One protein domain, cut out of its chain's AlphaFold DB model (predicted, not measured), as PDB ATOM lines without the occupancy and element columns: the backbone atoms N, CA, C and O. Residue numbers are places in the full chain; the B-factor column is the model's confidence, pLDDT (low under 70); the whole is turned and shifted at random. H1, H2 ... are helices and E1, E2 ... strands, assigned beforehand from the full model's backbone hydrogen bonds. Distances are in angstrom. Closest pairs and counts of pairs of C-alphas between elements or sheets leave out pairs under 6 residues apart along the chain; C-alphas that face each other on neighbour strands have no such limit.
ATOM      1  N   LYS A   2       0.413 -15.136  10.024       80.88
ATOM      2  CA  LYS A   2       0.895 -15.604   8.717       80.88
ATOM      3  C   LYS A   2       2.340 -15.120   8.556       80.88
ATOM      4  O   LYS A   2       2.671 -14.070   9.096       80.88
ATOM      5  N   LYS A   3       3.172 -15.933   7.912       88.56
ATOM      6  CA  LYS A   3       4.540 -15.582   7.524       88.56
ATOM      7  C   LYS A   3       4.510 -15.190   6.053       88.56
ATOM      8  O   LYS A   3       3.767 -15.825   5.297       88.56
ATOM      9  N   GLU A   4       5.274 -14.176   5.683       87.25
ATOM     10  CA  GLU A   4       5.440 -13.750   4.295       87.25
ATOM     11  C   GLU A   4       6.767 -14.291   3.766       87.25
ATOM     12  O   GLU A   4       7.728 -14.460   4.518       87.25
ATOM     13  N   PHE A   5       6.773 -14.673   2.492       92.44
ATOM     14  CA  PHE A   5       7.930 -15.264   1.836       92.44
ATOM     15  C   PHE A   5       8.125 -14.588   0.487       92.44
ATOM     16  O   PHE A   5       7.151 -14.362  -0.230       92.44
ATOM     17  N   TYR A   6       9.375 -14.325   0.131       91.12
ATOM     18  CA  TYR A   6       9.776 -13.772  -1.157       91.12
ATOM     19  C   TYR A   6      10.891 -14.629  -1.744       91.12
ATOM     20  O   TYR A   6      11.500 -15.441  -1.051       91.12
ATOM     21  N   GLY A   7      11.149 -14.504  -3.038       90.19
ATOM     22  CA  GLY A   7      12.109 -15.381  -3.681       90.19
ATOM     23  C   GLY A   7      12.417 -14.994  -5.109       90.19
ATOM     24  O   GLY A   7      11.831 -14.071  -5.666       90.19
ATOM     25  N   ASN A   8      13.348 -15.737  -5.694       86.69
ATOM     26  CA  ASN A   8      13.696 -15.638  -7.100       86.69
ATOM     27  C   ASN A   8      13.458 -16.998  -7.744       86.69
ATOM     28  O   ASN A   8      13.733 -18.046  -7.156       86.69
ATOM     29  N   LEU A   9      12.964 -16.978  -8.971       85.62
ATOM     30  CA  LEU A   9      12.873 -18.154  -9.814       85.62
ATOM     31  C   LEU A   9      13.223 -17.750 -11.238       85.62
ATOM     32  O   LEU A   9      12.999 -16.608 -11.635       85.62
ATOM     33  N   SER A  10      13.721 -18.707 -12.005       84.00
ATOM     34  CA  SER A  10      13.877 -18.567 -13.447       84.00
ATOM     35  C   SER A  10      13.066 -19.640 -14.153       84.00
ATOM     36  O   SER A  10      12.949 -20.768 -13.669       84.00
ATOM     37  N   ILE A  11      12.478 -19.275 -15.292       79.06
ATOM     38  CA  ILE A  11      11.635 -20.156 -16.098       79.06
ATOM     39  C   ILE A  11      12.268 -20.280 -17.478       79.06
ATOM     40  O   ILE A  11      12.518 -19.273 -18.132       79.06
ATOM     41  N   VAL A  12      12.478 -21.515 -17.930       78.44
ATOM     42  CA  VAL A  12      12.816 -21.814 -19.326       78.44
ATOM     43  C   VAL A  12      11.543 -22.289 -20.016       78.44
ATOM     44  O   VAL A  12      10.930 -23.267 -19.581       78.44
ATOM     45  N   ILE A  13      11.136 -21.598 -21.079       79.06
ATOM     46  CA  ILE A  13       9.898 -21.888 -21.809       79.06
ATOM     47  C   ILE A  13      10.248 -22.248 -23.247       79.06
ATOM     48  O   ILE A  13      10.844 -21.461 -23.971       79.06
ATOM     49  N   ASN A  14       9.840 -23.443 -23.669       81.31
ATOM     50  CA  ASN A  14       9.819 -23.826 -25.075       81.31
ATOM     51  C   ASN A  14       8.364 -23.798 -25.545       81.31
ATOM     52  O   ASN A  14       7.518 -24.499 -24.983       81.31
ATOM     53  N   MET A  15       8.070 -22.976 -26.548       83.06
ATOM     54  CA  MET A  15       6.719 -22.783 -27.055       83.06
ATOM     55  C   MET A  15       6.689 -22.722 -28.577       83.06
ATOM     56  O   MET A  15       7.670 -22.373 -29.225       83.06
ATOM     57  N   ASN A  16       5.522 -23.036 -29.133       86.81
ATOM     58  CA  ASN A  16       5.210 -22.832 -30.541       86.81
ATOM     59  C   ASN A  16       4.057 -21.830 -30.630       86.81
ATOM     60  O   ASN A  16       3.131 -21.894 -29.819       86.81
ATOM     61  N   ASN A  23       2.313  -9.794 -43.737       97.31
ATOM     62  CA  ASN A  23       2.498  -9.611 -45.178       97.31
ATOM     63  C   ASN A  23       3.837 -10.173 -45.680       97.31
ATOM     64  O   ASN A  23       3.984 -10.404 -46.884       97.31
ATOM     65  N   SER A  24       4.803 -10.408 -44.787       97.06
ATOM     66  CA  SER A  24       6.069 -11.080 -45.091       97.06
ATOM     67  C   SER A  24       6.610 -11.860 -43.888       97.06
ATOM     68  O   SER A  24       6.063 -11.790 -42.787       97.06
ATOM     69  N   ILE A  25       7.674 -12.637 -44.112       94.25
ATOM     70  CA  ILE A  25       8.358 -13.374 -43.040       94.25
ATOM     71  C   ILE A  25       9.069 -12.392 -42.108       94.25
ATOM     72  O   ILE A  25       8.983 -12.545 -40.899       94.25
ATOM     73  N   GLU A  26       9.699 -11.363 -42.667       92.56
ATOM     74  CA  GLU A  26      10.416 -10.341 -41.903       92.56
ATOM     75  C   GLU A  26       9.462  -9.585 -40.964       92.56
ATOM     76  O   GLU A  26       9.773  -9.404 -39.792       92.56
ATOM     77  N   GLU A  27       8.261  -9.227 -41.439       93.94
ATOM     78  CA  GLU A  27       7.227  -8.619 -40.588       93.94
ATOM     79  C   GLU A  27       6.777  -9.580 -39.476       93.94
ATOM     80  O   GLU A  27       6.625  -9.172 -38.327       93.94
ATOM     81  N   ALA A  28       6.602 -10.869 -39.785       94.38
ATOM     82  CA  ALA A  28       6.232 -11.872 -38.787       94.38
ATOM     83  C   ALA A  28       7.316 -12.065 -37.710       94.38
ATOM     84  O   ALA A  28       6.988 -12.251 -36.538       94.38
ATOM     85  N   GLU A  29       8.592 -12.029 -38.097       89.25
ATOM     86  CA  GLU A  29       9.731 -12.120 -37.182       89.25
ATOM     87  C   GLU A  29       9.791 -10.902 -36.255       89.25
ATOM     88  O   GLU A  29       9.841 -11.084 -35.040       89.25
ATOM     89  N   GLU A  30       9.696  -9.683 -36.796       88.50
ATOM     90  CA  GLU A  30       9.650  -8.448 -35.998       88.50
ATOM     91  C   GLU A  30       8.482  -8.472 -35.002       88.50
ATOM     92  O   GLU A  30       8.677  -8.226 -33.813       88.50
ATOM     93  N   MET A  31       7.282  -8.872 -35.445       90.12
ATOM     94  CA  MET A  31       6.111  -8.979 -34.569       90.12
ATOM     95  C   MET A  31       6.339  -9.917 -33.380       90.12
ATOM     96  O   MET A  31       5.900  -9.613 -32.273       90.12
ATOM     97  N   VAL A  32       6.983 -11.068 -33.592       89.12
ATOM     98  CA  VAL A  32       7.238 -12.033 -32.513       89.12
ATOM     99  C   VAL A  32       8.348 -11.535 -31.599       89.12
ATOM    100  O   VAL A  32       8.177 -11.585 -30.385       89.12
ATOM    101  N   MET A  33       9.448 -11.029 -32.157       83.00
ATOM    102  CA  MET A  33      10.597 -10.560 -31.377       83.00
ATOM    103  C   MET A  33      10.264  -9.341 -30.506       83.00
ATOM    104  O   MET A  33      10.783  -9.241 -29.396       83.00
ATOM    105  N   ASP A  34       9.352  -8.479 -30.965       82.62
ATOM    106  CA  ASP A  34       8.882  -7.293 -30.235       82.62
ATOM    107  C   ASP A  34       7.614  -7.550 -29.394       82.62
ATOM    108  O   ASP A  34       7.062  -6.624 -28.794       82.62
ATOM    109  N   SER A  35       7.107  -8.787 -29.352       82.25
ATOM    110  CA  SER A  35       5.920  -9.119 -28.555       82.25
ATOM    111  C   SER A  35       6.189  -8.969 -27.059       82.25
ATOM    112  O   SER A  35       7.282  -9.245 -26.597       82.25
ATOM    113  N   GLU A  36       5.178  -8.623 -26.266       79.81
ATOM    114  CA  GLU A  36       5.268  -8.685 -24.802       79.81
ATOM    115  C   GLU A  36       4.614  -9.970 -24.280       79.81
ATOM    116  O   GLU A  36       3.558 -10.387 -24.763       79.81
ATOM    117  N   PHE A  37       5.217 -10.591 -23.260       78.00
ATOM    118  CA  PHE A  37       4.622 -11.725 -22.551       78.00
ATOM    119  C   PHE A  37       4.073 -11.301 -21.191       78.00
ATOM    120  O   PHE A  37       4.777 -10.709 -20.376       78.00
ATOM    121  N   GLU A  38       2.828 -11.686 -20.915       80.94
ATOM    122  CA  GLU A  38       2.228 -11.596 -19.584       80.94
ATOM    123  C   GLU A  38       2.279 -12.978 -18.918       80.94
ATOM    124  O   GLU A  38       1.731 -13.957 -19.434       80.94
ATOM    125  N   PHE A  39       2.922 -13.060 -17.753       85.38
ATOM    126  CA  PHE A  39       2.943 -14.264 -16.923       85.38
ATOM    127  C   PHE A  39       2.101 -14.062 -15.669       85.38
ATOM    128  O   PHE A  39       2.031 -12.964 -15.128       85.38
ATOM    129  N   LYS A  40       1.486 -15.146 -15.187       90.50
ATOM    130  CA  LYS A  40       0.786 -15.180 -13.898       90.50
ATOM    131  C   LYS A  40       1.252 -16.370 -13.096       90.50
ATOM    132  O   LYS A  40       1.237 -17.499 -13.594       90.50
ATOM    133  N   LEU A  41       1.624 -16.126 -11.845       90.62
ATOM    134  CA  LEU A  41       1.915 -17.184 -10.891       90.62
ATOM    135  C   LEU A  41       0.699 -17.373  -9.989       90.62
ATOM    136  O   LEU A  41       0.289 -16.461  -9.283       90.62
ATOM    137  N   LEU A  42       0.106 -18.563 -10.012       93.69
ATOM    138  CA  LEU A  42      -1.081 -18.864  -9.214       93.69
ATOM    139  C   LEU A  42      -0.731 -19.798  -8.059       93.69
ATOM    140  O   LEU A  42      -0.064 -20.822  -8.235       93.69
ATOM    141  N   ASN A  43      -1.250 -19.490  -6.876       92.44
ATOM    142  CA  ASN A  43      -1.210 -20.390  -5.738       92.44
ATOM    143  C   ASN A  43      -2.089 -21.610  -6.028       92.44
ATOM    144  O   ASN A  43      -3.315 -21.524  -6.051       92.44
ATOM    145  N   SER A  44      -1.479 -22.783  -6.181       93.06
ATOM    146  CA  SER A  44      -2.202 -24.003  -6.557       93.06
ATOM    147  C   SER A  44      -3.239 -24.479  -5.529       93.06
ATOM    148  O   SER A  44      -4.054 -25.342  -5.844       93.06
ATOM    149  N   LYS A  45      -3.195 -23.982  -4.284       94.06
ATOM    150  CA  LYS A  45      -4.132 -24.365  -3.215       94.06
ATOM    151  C   LYS A  45      -5.325 -23.424  -3.113       94.06
ATOM    152  O   LYS A  45      -6.418 -23.892  -2.808       94.06
ATOM    153  N   THR A  46      -5.108 -22.124  -3.300       94.38
ATOM    154  CA  THR A  46      -6.153 -21.098  -3.123       94.38
ATOM    155  C   THR A  46      -6.671 -20.541  -4.445       94.38
ATOM    156  O   THR A  46      -7.781 -20.021  -4.481       94.38
ATOM    157  N   GLY A  47      -5.906 -20.681  -5.530       93.06
ATOM    158  CA  GLY A  47      -6.181 -20.066  -6.828       93.06
ATOM    159  C   GLY A  47      -5.865 -18.570  -6.885       93.06
ATOM    160  O   GLY A  47      -6.094 -17.951  -7.919       93.06
ATOM    161  N   GLU A  48      -5.359 -17.989  -5.796       93.69
ATOM    162  CA  GLU A  48      -4.983 -16.575  -5.729       93.69
ATOM    163  C   GLU A  48      -3.682 -16.319  -6.494       93.69
ATOM    164  O   GLU A  48      -2.798 -17.179  -6.546       93.69
ATOM    165  N   GLU A  49      -3.564 -15.129  -7.072       94.19
ATOM    166  CA  GLU A  49      -2.359 -14.682  -7.765       94.19
ATOM    167  C   GLU A  49      -1.254 -14.349  -6.757       94.19
ATOM    168  O   GLU A  49      -1.492 -13.712  -5.729       94.19
ATOM    169  N   ILE A  50      -0.049 -14.833  -7.043       93.00
ATOM    170  CA  ILE A  50       1.183 -14.444  -6.369       93.00
ATOM    171  C   ILE A  50       1.791 -13.339  -7.221       93.00
ATOM    172  O   ILE A  50       2.024 -13.548  -8.412       93.00
ATOM    173  N   ASP A  51       2.033 -12.189  -6.601       91.50
ATOM    174  CA  ASP A  51       2.656 -11.049  -7.266       91.50
ATOM    175  C   ASP A  51       4.050 -11.429  -7.780       91.50
ATOM    176  O   ASP A  51       4.843 -12.043  -7.056       91.50
ATOM    177  N   ILE A  52       4.327 -11.108  -9.043       89.81
ATOM    178  CA  ILE A  52       5.614 -11.372  -9.683       89.81
ATOM    179  C   ILE A  52       6.140 -10.097 -10.328       89.81
ATOM    180  O   ILE A  52       5.439  -9.426 -11.080       89.81
ATOM    181  N   ASP A  53       7.410  -9.804 -10.069       87.31
ATOM    182  CA  ASP A  53       8.137  -8.723 -10.724       87.31
ATOM    183  C   ASP A  53       9.159  -9.320 -11.700       87.31
ATOM    184  O   ASP A  53      10.144  -9.951 -11.297       87.31
ATOM    185  N   ILE A  54       8.899  -9.169 -12.999       81.81
ATOM    186  CA  ILE A  54       9.740  -9.727 -14.061       81.81
ATOM    187  C   ILE A  54      10.956  -8.814 -14.248       81.81
ATOM    188  O   ILE A  54      10.887  -7.781 -14.907       81.81
ATOM    189  N   GLN A  55      12.096  -9.230 -13.693       75.44
ATOM    190  CA  GLN A  55      13.354  -8.468 -13.745       75.44
ATOM    191  C   GLN A  55      14.029  -8.456 -15.130       75.44
ATOM    192  O   GLN A  55      14.965  -7.687 -15.346       75.44
ATOM    193  N   GLY A  56      13.604  -9.321 -16.053       70.12
ATOM    194  CA  GLY A  56      14.142  -9.409 -17.408       70.12
ATOM    195  C   GLY A  56      13.636 -10.646 -18.144       70.12
ATOM    196  O   GLY A  56      13.436 -11.697 -17.534       70.12
ATOM    197  N   TRP A  57      13.411 -10.510 -19.449       76.19
ATOM    198  CA  TRP A  57      13.057 -11.603 -20.351       76.19
ATOM    199  C   TRP A  57      13.474 -11.231 -21.785       76.19
ATOM    200  O   TRP A  57      13.587 -10.047 -22.105       76.19
ATOM    201  N   HIS A  58      13.727 -12.224 -22.637       69.38
ATOM    202  CA  HIS A  58      13.989 -12.028 -24.064       69.38
ATOM    203  C   HIS A  58      13.619 -13.292 -24.856       69.38
ATOM    204  O   HIS A  58      13.623 -14.394 -24.303       69.38
ATOM    205  N   ILE A  59      13.306 -13.145 -26.148       72.69
ATOM    206  CA  ILE A  59      13.226 -14.280 -27.081       72.69
ATOM    207  C   ILE A  59      14.630 -14.537 -27.624       72.69
ATOM    208  O   ILE A  59      15.283 -13.618 -28.115       72.69
ATOM    209  N   ALA A  60      15.097 -15.780 -27.534       67.81
ATOM    210  CA  ALA A  60      16.350 -16.185 -28.160       67.81
ATOM    211  C   ALA A  60      16.122 -16.475 -29.654       67.81
ATOM    212  O   ALA A  60      15.295 -17.319 -30.004       67.81
ATOM    213  N   ASP A  61      16.868 -15.791 -30.522       61.62
ATOM    214  CA  ASP A  61      16.876 -15.982 -31.980       61.62
ATOM    215  C   ASP A  61      17.685 -17.222 -32.408       61.62
ATOM    216  O   ASP A  61      17.369 -17.875 -33.405       61.62
ATOM    217  N   GLU A  62      18.682 -17.616 -31.613       59.53
ATOM    218  CA  GLU A  62      19.448 -18.850 -31.779       59.53
ATOM    219  C   GLU A  62      19.344 -19.763 -30.546       59.53
ATOM    220  O   GLU A  62      19.619 -19.366 -29.412       59.53
ATOM    221  N   VAL A  63      19.027 -21.049 -30.758       56.12
ATOM    222  CA  VAL A  63      19.142 -22.071 -29.705       56.12
ATOM    223  C   VAL A  63      20.625 -22.217 -29.364       56.12
ATOM    224  O   VAL A  63      21.396 -22.730 -30.179       56.12
ATOM    225  N   GLY A  64      21.020 -21.753 -28.177       53.50
ATOM    226  CA  GLY A  64      22.413 -21.674 -27.743       53.50
ATOM    227  C   GLY A  64      23.246 -22.899 -28.140       53.50
ATOM    228  O   GLY A  64      23.047 -24.015 -27.652       53.50
ATOM    229  N   ARG A  65      24.236 -22.694 -29.021       43.56
ATOM    230  CA  ARG A  65      25.310 -23.665 -29.255       43.56
ATOM    231  C   ARG A  65      26.174 -23.732 -27.997       43.56
ATOM    232  O   ARG A  65      27.045 -22.894 -27.824       43.56
ATOM    233  N   GLY A  66      25.915 -24.728 -27.146       40.31
ATOM    234  CA  GLY A  66      26.806 -25.281 -26.113       40.31
ATOM    235  C   GLY A  66      27.698 -24.295 -25.337       40.31
ATOM    236  O   GLY A  66      28.730 -23.865 -25.841       40.31
ATOM    237  N   ASN A  67      27.376 -24.084 -24.055       40.41
ATOM    238  CA  ASN A  67      28.118 -23.307 -23.039       40.41
ATOM    239  C   ASN A  67      27.919 -21.780 -23.012       40.41
ATOM    240  O   ASN A  67      28.678 -21.094 -22.327       40.41
ATOM    241  N   VAL A  68      26.889 -21.237 -23.661       43.94
ATOM    242  CA  VAL A  68      26.417 -19.888 -23.320       43.94
ATOM    243  C   VAL A  68      25.497 -20.045 -22.117       43.94
ATOM    244  O   VAL A  68      24.350 -20.450 -22.252       43.94
ATOM    245  N   THR A  69      26.044 -19.847 -20.922       45.53
ATOM    246  CA  THR A  69      25.262 -19.630 -19.702       45.53
ATOM    247  C   THR A  69      24.211 -18.574 -20.037       45.53
ATOM    248  O   THR A  69      24.596 -17.444 -20.332       45.53
ATOM    249  N   GLU A  70      22.923 -18.925 -20.076       55.62
ATOM    250  CA  GLU A  70      21.848 -17.931 -20.153       55.62
ATOM    251  C   GLU A  70      22.041 -17.004 -18.943       55.62
ATOM    252  O   GLU A  70      21.802 -17.410 -17.806       55.62
ATOM    253  N   SER A  71      22.588 -15.802 -19.162       57.22
ATOM    254  CA  SER A  71      23.028 -14.877 -18.100       57.22
ATOM    255  C   SER A  71      21.902 -14.447 -17.164       57.22
ATOM    256  O   SER A  71      22.157 -13.915 -16.084       57.22
ATOM    257  N   ASP A  72      20.671 -14.691 -17.598       63.94
ATOM    258  CA  ASP A  72      19.442 -14.218 -16.986       63.94
ATOM    259  C   ASP A  72      18.780 -15.316 -16.132       63.94
ATOM    260  O   ASP A  72      17.814 -15.049 -15.414       63.94
ATOM    261  N   LEU A  73      19.322 -16.544 -16.146       69.94
ATOM    262  CA  LEU A  73      18.900 -17.604 -15.239       69.94
ATOM    263  C   LEU A  73      19.575 -17.449 -13.871       69.94
ATOM    264  O   LEU A  73      20.794 -17.337 -13.749       69.94
ATOM    265  N   ARG A  74      18.760 -17.498 -12.822       68.25
ATOM    266  CA  ARG A  74      19.167 -17.541 -11.420       68.25
ATOM    267  C   ARG A  74      18.694 -18.848 -10.808       68.25
ATOM    268  O   ARG A  74      17.660 -19.399 -11.191       68.25
ATOM    269  N   ASP A  75      19.443 -19.321  -9.822       77.12
ATOM    270  CA  ASP A  75      18.994 -20.435  -9.001       77.12
ATOM    271  C   ASP A  75      17.690 -20.065  -8.282       77.12
ATOM    272  O   ASP A  75      17.472 -18.917  -7.884       77.12
ATOM    273  N   PHE A  76      16.818 -21.057  -8.102       83.81
ATOM    274  CA  PHE A  76      15.623 -20.879  -7.290       83.81
ATOM    275  C   PHE A  76      16.009 -20.562  -5.839       83.81
ATOM    276  O   PHE A  76      16.795 -21.287  -5.223       83.81
ATOM    277  N   GLN A  77      15.396 -19.524  -5.276       80.25
ATOM    278  CA  GLN A  77      15.600 -19.095  -3.897       80.25
ATOM    279  C   GLN A  77      14.272 -18.665  -3.277       80.25
ATOM    280  O   GLN A  77      13.440 -18.061  -3.948       80.25
ATOM    281  N   ILE A  78      14.091 -18.949  -1.985       86.12
ATOM    282  CA  ILE A  78      12.954 -18.483  -1.190       86.12
ATOM    283  C   ILE A  78      13.419 -18.145   0.226       86.12
ATOM    284  O   ILE A  78      14.138 -18.927   0.848       86.12
ATOM    285  N   ASP A  79      12.975 -17.003   0.728       88.88
ATOM    286  CA  ASP A  79      13.332 -16.438   2.022       88.88
ATOM    287  C   ASP A  79      12.064 -16.010   2.780       88.88
ATOM    288  O   ASP A  79      11.038 -15.696   2.177       88.88
ATOM    289  N   GLU A  80      12.115 -16.036   4.115       86.12
ATOM    290  CA  GLU A  80      11.047 -15.548   5.002       86.12
ATOM    291  C   GLU A  80      11.282 -14.064   5.325       86.12
ATOM    292  O   GLU A  80      12.406 -13.671   5.644       86.12
ATOM    293  N   GLU A  81      10.236 -13.240   5.273       76.94
ATOM    294  CA  GLU A  81      10.298 -11.851   5.735       76.94
ATOM    295  C   GLU A  81      10.283 -11.809   7.273       76.94
ATOM    296  O   GLU A  81       9.381 -12.364   7.907       76.94
ATOM    297  N   ILE A  82      11.336 -11.225   7.868       75.75
ATOM    298  CA  ILE A  82      11.589 -11.189   9.327       75.75
ATOM    299  C   ILE A  82      10.737 -10.123  10.016       75.75
ATOM    300  O   ILE A  82      10.792  -8.956   9.570       75.75
TER     301      ILE A  82
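Overview. This is residues 2 to 16 and 23 to 82 of the 82 residues of an uncharacterized protein of Romboutsia lituseburensis DSM 797 (UniProt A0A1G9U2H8). This is an elongated model with little regular structure: a two-stranded antiparallel ribbon of E1 and E2 near one end, a short helix H1 near the other, and long loops between. Residues 43 to 48 and 62 to 69 stick out as loops. The printed part has 75 residues, with E1, H1 and E2 along the chain, class mixed, and 17 residues in named elements. It is only just loose, close to extended, with a radius of gyration of the C-alphas of 16.7 A and spans of 54 by 31 by 18 A.

Along the chain. E1, residues 5 to 8, begins at C-alpha 5 (7.930, -15.264, 1.836). H1, residues 25 to 33, measures 12.2 A. E2, residues 77 to 80, ends at C-alpha 80 (11.047, -15.548, 5.002).

Arrangement. E1 and E2 are antiparallel at 161 degrees; N 6 and O 79 are within hydrogen-bond range at 3.0 A. In H1 every O i to N i+4 pair is within range. Residues 41 to 42 pair antiparallel with 49 to 50.

Size, cuts and confidence. Residues 17 to 22 are not printed; C-alphas 16 and 23 are 19.9 A apart. The link H1 to E2 is long, 43 residues. The pLDDT is under 70 at residues 58 and 60 to 74.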